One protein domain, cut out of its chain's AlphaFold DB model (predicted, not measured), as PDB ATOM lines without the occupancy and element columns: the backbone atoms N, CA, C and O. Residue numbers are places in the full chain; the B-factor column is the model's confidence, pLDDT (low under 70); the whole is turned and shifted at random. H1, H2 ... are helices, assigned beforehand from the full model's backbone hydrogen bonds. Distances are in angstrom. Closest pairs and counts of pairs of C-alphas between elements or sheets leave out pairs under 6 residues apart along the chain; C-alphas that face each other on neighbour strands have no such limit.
ATOM      1  N   ARG A 339      21.007  30.007 -31.134       84.62
ATOM      2  CA  ARG A 339      19.638  29.644 -30.721       84.62
ATOM      3  C   ARG A 339      19.573  28.740 -29.486       84.62
ATOM      4  O   ARG A 339      18.477  28.522 -28.987       84.62
ATOM      5  N   GLU A 340      20.692  28.268 -28.945       89.00
ATOM      6  CA  GLU A 340      20.747  27.364 -27.782       89.00
ATOM      7  C   GLU A 340      19.887  27.881 -26.619       89.00
ATOM      8  O   GLU A 340      19.007  27.189 -26.112       89.00
ATOM      9  N   LYS A 341      20.036  29.168 -26.282       89.00
ATOM     10  CA  LYS A 341      19.249  29.829 -25.233       89.00
ATOM     11  C   LYS A 341      17.742  29.823 -25.505       89.00
ATOM     12  O   LYS A 341      16.947  29.682 -24.579       89.00
ATOM     13  N   TYR A 342      17.349  29.979 -26.768       89.38
ATOM     14  CA  TYR A 342      15.950  29.914 -27.185       89.38
ATOM     15  C   TYR A 342      15.390  28.497 -27.016       89.38
ATOM     16  O   TYR A 342      14.290  28.341 -26.487       89.38
ATOM     17  N   HIS A 343      16.160  27.474 -27.394       90.88
ATOM     18  CA  HIS A 343      15.755  26.081 -27.217       90.88
ATOM     19  C   HIS A 343      15.667  25.692 -25.739       90.88
ATOM     20  O   HIS A 343      14.685  25.071 -25.350       90.88
ATOM     21  N   HIS A 344      16.594  26.148 -24.893       92.81
ATOM     22  CA  HIS A 344      16.490  25.969 -23.444       92.81
ATOM     23  C   HIS A 344      15.220  26.591 -22.855       92.81
ATOM     24  O   HIS A 344      14.529  25.946 -22.069       92.81
ATOM     25  N   ARG A 345      14.863  27.817 -23.264       90.94
ATOM     26  CA  ARG A 345      13.615  28.448 -22.815       90.94
ATOM     27  C   ARG A 345      12.389  27.640 -23.243       90.94
ATOM     28  O   ARG A 345      11.565  27.304 -22.403       90.94
ATOM     29  N   LYS A 346      12.305  27.285 -24.530       90.44
ATOM     30  CA  LYS A 346      11.207  26.467 -25.065       90.44
ATOM     31  C   LYS A 346      11.084  25.122 -24.365       90.44
ATOM     32  O   LYS A 346       9.979  24.679 -24.081       90.44
ATOM     33  N   PHE A 347      12.209  24.476 -24.088       91.38
ATOM     34  CA  PHE A 347      12.205  23.182 -23.430       91.38
ATOM     35  C   PHE A 347      11.749  23.289 -21.973       91.38
ATOM     36  O   PHE A 347      10.975  22.455 -21.523       91.38
ATOM     37  N   SER A 348      12.099  24.362 -21.255       91.06
ATOM     38  CA  SER A 348      11.517  24.612 -19.930       91.06
ATOM     39  C   SER A 348       9.994  24.807 -19.973       91.06
ATOM     40  O   SER A 348       9.301  24.360 -19.063       91.06
ATOM     41  N   GLU A 349       9.467  25.468 -21.008       88.12
ATOM     42  CA  GLU A 349       8.019  25.643 -21.207       88.12
ATOM     43  C   GLU A 349       7.326  24.311 -21.553       88.12
ATOM     44  O   GLU A 349       6.210  24.059 -21.102       88.12
ATOM     45  N   TYR A 350       7.990  23.435 -22.318       88.75
ATOM     46  CA  TYR A 350       7.534  22.058 -22.548       88.75
ATOM     47  C   TYR A 350       7.477  21.264 -21.246       88.75
ATOM     48  O   TYR A 350       6.435  20.688 -20.928       88.75
ATOM     49  N   LEU A 351       8.563  21.292 -20.467       87.94
ATOM     50  CA  LEU A 351       8.642  20.593 -19.189       87.94
ATOM     51  C   LEU A 351       7.542  21.072 -18.241       87.94
ATOM     52  O   LEU A 351       6.863  20.245 -17.661       87.94
ATOM     53  N   GLN A 352       7.255  22.371 -18.153       86.19
ATOM     54  CA  GLN A 352       6.140  22.853 -17.328       86.19
ATOM     55  C   GLN A 352       4.778  22.247 -17.723       86.19
ATOM     56  O   GLN A 352       3.932  22.047 -16.860       86.19
ATOM     57  N   LYS A 353       4.548  21.950 -19.010       83.50
ATOM     58  CA  LYS A 353       3.271  21.398 -19.495       83.50
ATOM     59  C   LYS A 353       3.163  19.880 -19.380       83.50
ATOM     60  O   LYS A 353       2.053  19.372 -19.282       83.50
ATOM     61  N   ARG A 354       4.279  19.157 -19.506       82.19
ATOM     62  CA  ARG A 354       4.296  17.683 -19.600       82.19
ATOM     63  C   ARG A 354       4.942  16.996 -18.396       82.19
ATOM     64  O   ARG A 354       4.597  15.861 -18.097       82.19
ATOM     65  N   HIS A 355       5.841  17.694 -17.711       80.62
ATOM     66  CA  HIS A 355       6.671  17.218 -16.601       80.62
ATOM     67  C   HIS A 355       6.815  18.326 -15.544       80.62
ATOM     68  O   HIS A 355       7.920  18.789 -15.240       80.62
ATOM     69  N   ALA A 356       5.683  18.840 -15.049       80.50
ATOM     70  CA  ALA A 356       5.661  19.990 -14.141       80.50
ATOM     71  C   ALA A 356       6.478  19.737 -12.858       80.50
ATOM     72  O   ALA A 356       7.085  20.652 -12.309       80.50
ATOM     73  N   ASP A 357       6.568  18.486 -12.426       78.12
ATOM     74  CA  ASP A 357       7.338  18.027 -11.275       78.12
ATOM     75  C   ASP A 357       8.869  18.060 -11.471       78.12
ATOM     76  O   ASP A 357       9.617  18.031 -10.487       78.12
ATOM     77  N   ASP A 358       9.363  18.168 -12.714       82.25
ATOM     78  CA  ASP A 358      10.798  18.212 -13.022       82.25
ATOM     79  C   ASP A 358      11.394  19.611 -12.792       82.25
ATOM     80  O   ASP A 358      11.908  20.304 -13.680       82.25
ATOM     81  N   TYR A 359      11.328  20.043 -11.534       88.31
ATOM     82  CA  TYR A 359      11.817  21.338 -11.079       88.31
ATOM     83  C   TYR A 359      13.300  21.560 -11.379       88.31
ATOM     84  O   TYR A 359      13.719  22.692 -11.641       88.31
ATOM     85  N   TYR A 360      14.104  20.491 -11.364       88.19
ATOM     86  CA  TYR A 360      15.531  20.595 -11.631       88.19
ATOM     87  C   TYR A 360      15.793  20.978 -13.082       88.19
ATOM     88  O   TYR A 360      16.471  21.977 -13.327       88.19
ATOM     89  N   ASN A 361      15.257  20.213 -14.042       86.56
ATOM     90  CA  ASN A 361      15.517  20.481 -15.450       86.56
ATOM     91  C   ASN A 361      14.842  21.780 -15.893       86.56
ATOM     92  O   ASN A 361      15.487  22.576 -16.577       86.56
ATOM     93  N   ARG A 362      13.625  22.083 -15.416       90.44
ATOM     94  CA  ARG A 362      12.987  23.397 -15.632       90.44
ATOM     95  C   ARG A 362      13.892  24.535 -15.150       90.44
ATOM     96  O   ARG A 362      14.287  25.401 -15.932       90.44
ATOM     97  N   GLY A 363      14.316  24.496 -13.885       92.31
ATOM     98  CA  GLY A 363      15.189  25.514 -13.299       92.31
ATOM     99  C   GLY A 363      16.539  25.643 -14.016       92.31
ATOM    100  O   GLY A 363      16.988  26.759 -14.299       92.31
ATOM    101  N   LYS A 364      17.165  24.514 -14.373       92.19
ATOM    102  CA  LYS A 364      18.431  24.437 -15.118       92.19
ATOM    103  C   LYS A 364      18.307  25.038 -16.516       92.19
ATOM    104  O   LYS A 364      19.138  25.862 -16.896       92.19
ATOM    105  N   HIS A 365      17.276  24.678 -17.273       92.69
ATOM    106  CA  HIS A 365      17.075  25.196 -18.623       92.69
ATOM    107  C   HIS A 365      16.692  26.680 -18.622       92.69
ATOM    108  O   HIS A 365      17.227  27.435 -19.434       92.69
ATOM    109  N   LEU A 366      15.902  27.159 -17.652       93.56
ATOM    110  CA  LEU A 366      15.702  28.602 -17.466       93.56
ATOM    111  C   LEU A 366      17.024  29.329 -17.208       93.56
ATOM    112  O   LEU A 366      17.314  30.317 -17.886       93.56
ATOM    113  N   LYS A 367      17.873  28.808 -16.313       92.75
ATOM    114  CA  LYS A 367      19.210  29.364 -16.047       92.75
ATOM    115  C   LYS A 367      20.065  29.435 -17.316       92.75
ATOM    116  O   LYS A 367      20.696  30.465 -17.561       92.75
ATOM    117  N   LEU A 368      20.084  28.371 -18.119       91.00
ATOM    118  CA  LEU A 368      20.852  28.306 -19.369       91.00
ATOM    119  C   LEU A 368      20.275  29.216 -20.468       91.00
ATOM    120  O   LEU A 368      21.019  29.705 -21.317       91.00
ATOM    121  N   SER A 369      18.977  29.525 -20.420       91.00
ATOM    122  CA  SER A 369      18.324  30.438 -21.367       91.00
ATOM    123  C   SER A 369      18.661  31.923 -21.162       91.00
ATOM    124  O   SER A 369      18.430  32.741 -22.057       91.00
ATOM    125  N   LEU A 370      19.234  32.300 -20.013       87.75
ATOM    126  CA  LEU A 370      19.440  33.700 -19.637       87.75
ATOM    127  C   LEU A 370      20.373  34.446 -20.617       87.75
ATOM    128  O   LEU A 370      21.569  34.155 -20.745       87.75
ATOM    129  N   GLN A 371      19.839  35.470 -21.293       71.56
ATOM    130  CA  GLN A 371      20.595  36.382 -22.168       71.56
ATOM    131  C   GLN A 371      21.080  37.648 -21.445       71.56
ATOM    132  O   GLN A 371      22.185  38.110 -21.715       71.56
ATOM    133  N   THR A 372      20.289  38.159 -20.501       65.62
ATOM    134  CA  THR A 372      20.517  39.377 -19.701       65.62
ATOM    135  C   THR A 372      20.157  39.108 -18.228       65.62
ATOM    136  O   THR A 372      19.786  37.983 -17.884       65.62
ATOM    137  N   ASN A 373      20.294  40.096 -17.332       69.38
ATOM    138  CA  ASN A 373      19.798  40.016 -15.947       69.38
ATOM    139  C   ASN A 373      18.260  40.129 -15.911       69.38
ATOM    140  O   ASN A 373      17.710  41.065 -15.335       69.38
ATOM    141  N   ASP A 374      17.570  39.205 -16.584       87.25
ATOM    142  CA  ASP A 374      16.115  39.079 -16.526       87.25
ATOM    143  C   ASP A 374      15.727  38.594 -15.129       87.25
ATOM    144  O   ASP A 374      15.848  37.410 -14.800       87.25
ATOM    145  N   SER A 375      15.308  39.537 -14.286       88.94
ATOM    146  CA  SER A 375      14.959  39.255 -12.900       88.94
ATOM    147  C   SER A 375      13.834  38.233 -12.801       88.94
ATOM    148  O   SER A 375      13.897  37.390 -11.917       88.94
ATOM    149  N   LYS A 376      12.857  38.221 -13.717       91.06
ATOM    150  CA  LYS A 376      11.740  37.270 -13.662       91.06
ATOM    151  C   LYS A 376      12.226  35.835 -13.862       91.06
ATOM    152  O   LYS A 376      11.909  34.971 -13.052       91.06
ATOM    153  N   ILE A 377      13.044  35.602 -14.890       91.25
ATOM    154  CA  ILE A 377      13.597  34.267 -15.168       91.25
ATOM    155  C   ILE A 377      14.555  33.831 -14.054       91.25
ATOM    156  O   ILE A 377      14.563  32.663 -13.678       91.25
ATOM    157  N   ILE A 378      15.349  34.755 -13.496       93.56
ATOM    158  CA  ILE A 378      16.226  34.443 -12.358       93.56
ATOM    159  C   ILE A 378      15.398  34.012 -11.143       93.56
ATOM    160  O   ILE A 378      15.725  32.995 -10.532       93.56
ATOM    161  N   LEU A 379      14.338  34.763 -10.812       93.81
ATOM    162  CA  LEU A 379      13.429  34.472  -9.701       93.81
ATOM    163  C   LEU A 379      12.774  33.100  -9.851       93.81
ATOM    164  O   LEU A 379      12.774  32.320  -8.906       93.81
ATOM    165  N   GLU A 380      12.266  32.788 -11.038       94.19
ATOM    166  CA  GLU A 380      11.647  31.496 -11.315       94.19
ATOM    167  C   GLU A 380      12.670  30.352 -11.266       94.19
ATOM    168  O   GLU A 380      12.475  29.362 -10.564       94.19
ATOM    169  N   SER A 381      13.814  30.514 -11.935       95.12
ATOM    170  CA  SER A 381      14.862  29.496 -12.011       95.12
ATOM    171  C   SER A 381      15.389  29.089 -10.635       95.12
ATOM    172  O   SER A 381      15.476  27.894 -10.350       95.12
ATOM    173  N   TRP A 382      15.718  30.049  -9.759       95.69
ATOM    174  CA  TRP A 382      16.267  29.707  -8.446       95.69
ATOM    175  C   TRP A 382      15.231  29.021  -7.551       95.69
ATOM    176  O   TRP A 382      15.582  28.101  -6.816       95.69
ATOM    177  N   GLN A 383      13.965  29.429  -7.643       96.06
ATOM    178  CA  GLN A 383      12.881  28.855  -6.852       96.06
ATOM    179  C   GLN A 383      12.552  27.423  -7.276       96.06
ATOM    180  O   GLN A 383      12.405  26.560  -6.416       96.06
ATOM    181  N   LEU A 384      12.540  27.131  -8.580       94.94
ATOM    182  CA  LEU A 384      12.409  25.756  -9.077       94.94
ATOM    183  C   LEU A 384      13.616  24.902  -8.658       94.94
ATOM    184  O   LEU A 384      13.457  23.804  -8.129       94.94
ATOM    185  N   LEU A 385      14.841  25.423  -8.794       93.81
ATOM    186  CA  LEU A 385      16.032  24.724  -8.299       93.81
ATOM    187  C   LEU A 385      15.943  24.451  -6.789       93.81
ATOM    188  O   LEU A 385      16.315  23.365  -6.346       93.81
ATOM    189  N   PHE A 386      15.407  25.390  -6.006       93.38
ATOM    190  CA  PHE A 386      15.210  25.217  -4.572       93.38
ATOM    191  C   PHE A 386      14.166  24.140  -4.259       93.38
ATOM    192  O   PHE A 386      14.435  23.266  -3.440       93.38
ATOM    193  N   LEU A 387      13.026  24.116  -4.958       90.56
ATOM    194  CA  LEU A 387      12.051  23.028  -4.834       90.56
ATOM    195  C   LEU A 387      12.691  21.671  -5.148       90.56
ATOM    196  O   LEU A 387      12.556  20.735  -4.359       90.56
ATOM    197  N   SER A 388      13.475  21.575  -6.227       88.31
ATOM    198  CA  SER A 388      14.264  20.373  -6.525       88.31
ATOM    199  C   SER A 388      15.205  20.008  -5.373       88.31
ATOM    200  O   SER A 388      15.297  18.836  -5.015       88.31
ATOM    201  N   TYR A 389      15.902  20.980  -4.778       87.31
ATOM    202  CA  TYR A 389      16.753  20.740  -3.612       87.31
ATOM    203  C   TYR A 389      15.955  20.121  -2.455       87.31
ATOM    204  O   TYR A 389      16.371  19.086  -1.938       87.31
ATOM    205  N   LEU A 390      14.773  20.658  -2.126       83.50
ATOM    206  CA  LEU A 390      13.895  20.088  -1.096       83.50
ATOM    207  C   LEU A 390      13.500  18.637  -1.412       83.50
ATOM    208  O   LEU A 390      13.548  17.769  -0.540       83.50
ATOM    209  N   ARG A 391      13.136  18.343  -2.671       79.88
ATOM    210  CA  ARG A 391      12.763  16.981  -3.100       79.88
ATOM    211  C   ARG A 391      13.939  16.003  -3.044       79.88
ATOM    212  O   ARG A 391      13.751  14.837  -2.716       79.88
ATOM    213  N   ARG A 392      15.154  16.449  -3.371       78.06
ATOM    214  CA  ARG A 392      16.358  15.603  -3.309       78.06
ATOM    215  C   ARG A 392      16.801  15.372  -1.865       78.06
ATOM    216  O   ARG A 392      17.125  14.239  -1.517       78.06
ATOM    217  N   ALA A 393      16.746  16.406  -1.027       74.31
ATOM    218  CA  ALA A 393      17.056  16.315   0.397       74.31
ATOM    219  C   ALA A 393      16.130  15.321   1.116       74.31
ATOM    220  O   ALA A 393      16.606  14.486   1.880       74.31
ATOM    221  N   SER A 394      14.829  15.317   0.805       70.69
ATOM    222  CA  SER A 394      13.900  14.349   1.403       70.69
ATOM    223  C   SER A 394      14.156  12.896   0.979       70.69
ATOM    224  O   SER A 394      13.842  11.983   1.738       70.69
ATOM    225  N   LYS A 395      14.719  12.658  -0.216       68.06
ATOM    226  CA  LYS A 395      15.047  11.308  -0.715       68.06
ATOM    227  C   LYS A 395      16.356  10.755  -0.145       68.06
ATOM    228  O   LYS A 395      16.457   9.551   0.067       68.06
ATOM    229  N   ILE A 396      17.350  11.614   0.072       63.16
ATOM    230  CA  ILE A 396      18.701  11.206   0.497       63.16
ATOM    231  C   ILE A 396      18.877  11.290   2.030       63.16
ATOM    232  O   ILE A 396      19.743  10.617   2.586       63.16
ATOM    233  N   GLY A 397      18.050  12.077   2.729       60.28
ATOM    234  CA  GLY A 397      18.225  12.415   4.148       60.28
ATOM    235  C   GLY A 397      19.087  13.671   4.348       60.28
ATOM    236  O   GLY A 397      19.432  14.340   3.374       60.28
ATOM    237  N   GLU A 398      19.432  14.010   5.603       54.25
ATOM    238  CA  GLU A 398      20.319  15.141   5.962       54.25
ATOM    239  C   GLU A 398      21.755  14.931   5.434       54.25
ATOM    240  O   GLU A 398      22.700  14.674   6.177       54.25
ATOM    241  N   MET A 399      21.937  15.031   4.124       51.81
ATOM    242  CA  MET A 399      23.238  15.118   3.481       51.81
ATOM    243  C   MET A 399      23.458  16.549   2.994       51.81
ATOM    244  O   MET A 399      22.522  17.253   2.607       51.81
ATOM    245  N   ASN A 400      24.725  16.974   3.009       59.25
ATOM    246  CA  ASN A 400      25.186  18.199   2.353       59.25
ATOM    247  C   ASN A 400      24.650  18.268   0.917       59.25
ATOM    248  O   ASN A 400      24.369  17.232   0.330       59.25
ATOM    249  N   ASP A 401      24.522  19.465   0.347       67.56
ATOM    250  CA  ASP A 401      24.036  19.692  -1.020       67.56
ATOM    251  C   ASP A 401      24.906  18.979  -2.080       67.56
ATOM    252  O   ASP A 401      25.778  19.576  -2.702       67.56
ATOM    253  N   ILE A 402      24.671  17.674  -2.268       65.12
ATOM    254  CA  ILE A 402      25.505  16.752  -3.059       65.12
ATOM    255  C   ILE A 402      25.642  17.229  -4.512       65.12
ATOM    256  O   ILE A 402      26.640  16.961  -5.174       65.12
ATOM    257  N   TYR A 403      24.638  17.957  -4.996       72.69
ATOM    258  CA  TYR A 403      24.532  18.431  -6.371       72.69
ATOM    259  C   TYR A 403      24.902  19.916  -6.531       72.69
ATOM    260  O   TYR A 403      24.707  20.477  -7.614       72.69
ATOM    261  N   ASN A 404      25.406  20.565  -5.473       84.19
ATOM    262  CA  ASN A 404      25.742  21.992  -5.434       84.19
ATOM    263  C   ASN A 404      24.596  22.897  -5.946       84.19
ATOM    264  O   ASN A 404      24.831  23.908  -6.612       84.19
ATOM    265  N   ILE A 405      23.335  22.519  -5.711       86.69
ATOM    266  CA  ILE A 405      22.157  23.273  -6.158       86.69
ATOM    267  C   ILE A 405      22.094  24.645  -5.477       86.69
ATOM    268  O   ILE A 405      21.804  25.643  -6.138       86.69
ATOM    269  N   LEU A 406      22.411  24.728  -4.188       89.81
ATOM    270  CA  LEU A 406      22.476  25.973  -3.427       89.81
ATOM    271  C   LEU A 406      23.549  26.908  -3.988       89.81
ATOM    272  O   LEU A 406      23.282  28.094  -4.162       89.81
ATOM    273  N   ASP A 407      24.722  26.395  -4.363       90.12
ATOM    274  CA  ASP A 407      25.760  27.210  -5.011       90.12
ATOM    275  C   ASP A 407      25.284  27.760  -6.361       90.12
ATOM    276  O   ASP A 407      25.509  28.932  -6.689       90.12
ATOM    277  N   GLN A 408      24.562  26.944  -7.135       91.31
ATOM    278  CA  GLN A 408      23.940  27.391  -8.380       91.31
ATOM    279  C   GLN A 408      22.888  28.481  -8.144       91.31
ATOM    280  O   GLN A 408      22.845  29.450  -8.904       91.31
ATOM    281  N   ILE A 409      22.080  28.351  -7.091       94.31
ATOM    282  CA  ILE A 409      21.092  29.350  -6.673       94.31
ATOM    283  C   ILE A 409      21.787  30.647  -6.243       94.31
ATOM    284  O   ILE A 409      21.448  31.719  -6.742       94.31
ATOM    285  N   TYR A 410      22.804  30.586  -5.381       93.06
ATOM    286  CA  TYR A 410      23.531  31.782  -4.950       93.06
ATOM    287  C   TYR A 410      24.228  32.483  -6.121       93.06
ATOM    288  O   TYR A 410      24.275  33.714  -6.153       93.06
ATOM    289  N   SER A 411      24.739  31.728  -7.101       92.44
ATOM    290  CA  SER A 411      25.285  32.278  -8.347       92.44
ATOM    291  C   SER A 411      24.219  33.001  -9.182       92.44
ATOM    292  O   SER A 411      24.495  34.077  -9.709       92.44
ATOM    293  N   LEU A 412      22.999  32.456  -9.263       93.06
ATOM    294  CA  LEU A 412      21.864  33.105  -9.924       93.06
ATOM    295  C   LEU A 412      21.459  34.403  -9.220       93.06
ATOM    296  O   LEU A 412      21.313  35.430  -9.880       93.06
ATOM    297  N   LEU A 413      21.333  34.382  -7.890       93.50
ATOM    298  CA  LEU A 413      20.922  35.550  -7.108       93.50
ATOM    299  C   LEU A 413      21.911  36.719  -7.228       93.50
ATOM    300  O   LEU A 413      21.470  37.859  -7.322       93.50
ATOM    301  N   ARG A 414      23.222  36.449  -7.338       92.25
ATOM    302  CA  ARG A 414      24.268  37.472  -7.584       92.25
ATOM    303  C   ARG A 414      24.096  38.263  -8.882       92.25
ATOM    304  O   ARG A 414      24.792  39.248  -9.094       92.25
ATOM    305  N   ARG A 415      23.235  37.803  -9.792       91.12
ATOM    306  CA  ARG A 415      22.939  38.497 -11.052       91.12
ATOM    307  C   ARG A 415      21.800  39.507 -10.918       91.12
ATOM    308  O   ARG A 415      21.542  40.240 -11.870       91.12
ATOM    309  N   LEU A 416      21.091  39.521  -9.790       91.31
ATOM    310  CA  LEU A 416      20.046  40.501  -9.508       91.31
ATOM    311  C   LEU A 416      20.668  41.844  -9.098       91.31
ATOM    312  O   LEU A 416      21.835  41.929  -8.734       91.31
ATOM    313  N   ASN A 417      19.876  42.914  -9.171       88.25
ATOM    314  CA  ASN A 417      20.293  44.227  -8.674       88.25
ATOM    315  C   ASN A 417      20.265  44.244  -7.135       88.25
ATOM    316  O   ASN A 417      19.399  43.592  -6.559       88.25
TER     317      ASN A 417
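What this domain is: This is residues 339 to 417 of the 520 residues of an uncharacterized protein of Blautia luti (UniProt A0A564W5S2). Four helices fold back and forth in a flat, compact slab, with H1, H2 and H3 side by side and H4 packed along H3. The centres of H2, H3 and H4 make a triangle, and H1 packs on H2 away from H3; residues 394 to 400, which include the last turn of the long helix H3, stick out. The printed part has 79 residues with four named helices in the order H1, H2, H3, H4 and no named strand, and its class is all helix. The whole is compact, with a radius of gyration of the C-alphas of 12.6 A and spans of 38 by 32 by 17 A.

Where its parts are: H1, residues 340 to 354, begins at C-alpha 340 at (20.747, 27.364, -27.782) and is 20.8 A long. H2, residues 359 to 369, measures 15.2 A. H3, residues 375 to 396, is the longest helix at 31.3 A and ends at C-alpha 396 at (18.701, 11.206, 0.497). H4, residues 405 to 413, measures 12.4 A and ends at C-alpha 413 at (20.922, 35.550, -7.108).

How they stand to each other: H1 and H2 form a helical hairpin and touch, the closest C-alphas being those of Lys 341 and Ser 369, 4.0 A apart, at a shallow tilt of 25 degrees, opposite ways. H2 and H3 form the next hairpin and touch, closest at the C-alphas of Gly 363 and Ser 381, 4.2 A, at a shallow tilt of 32 degrees, only just short of steep, opposite ways. H3 and H4 form the third and touch, closest at the C-alphas of Trp 382 and Ile 409, 5.2 A, at a shallow tilt of 13 degrees, opposite ways. H2 and H4 are close but not clearly touching, with the C-alphas of Lys 367 and Leu 412 closest at 7.7 A. H1 is apart from H3 and H4. In H1, H2, H3 and H4 every O i to N i+4 pair is within hydrogen-bond range.

The domain as a whole: The C-alphas farthest apart are those of Arg 339 and Glu 398, 39.5 A. The printed part has no cut and no long link. Mean pLDDT of the printed part is 85.1; it is under 70 at residues 372 to 373 and 395 to 402.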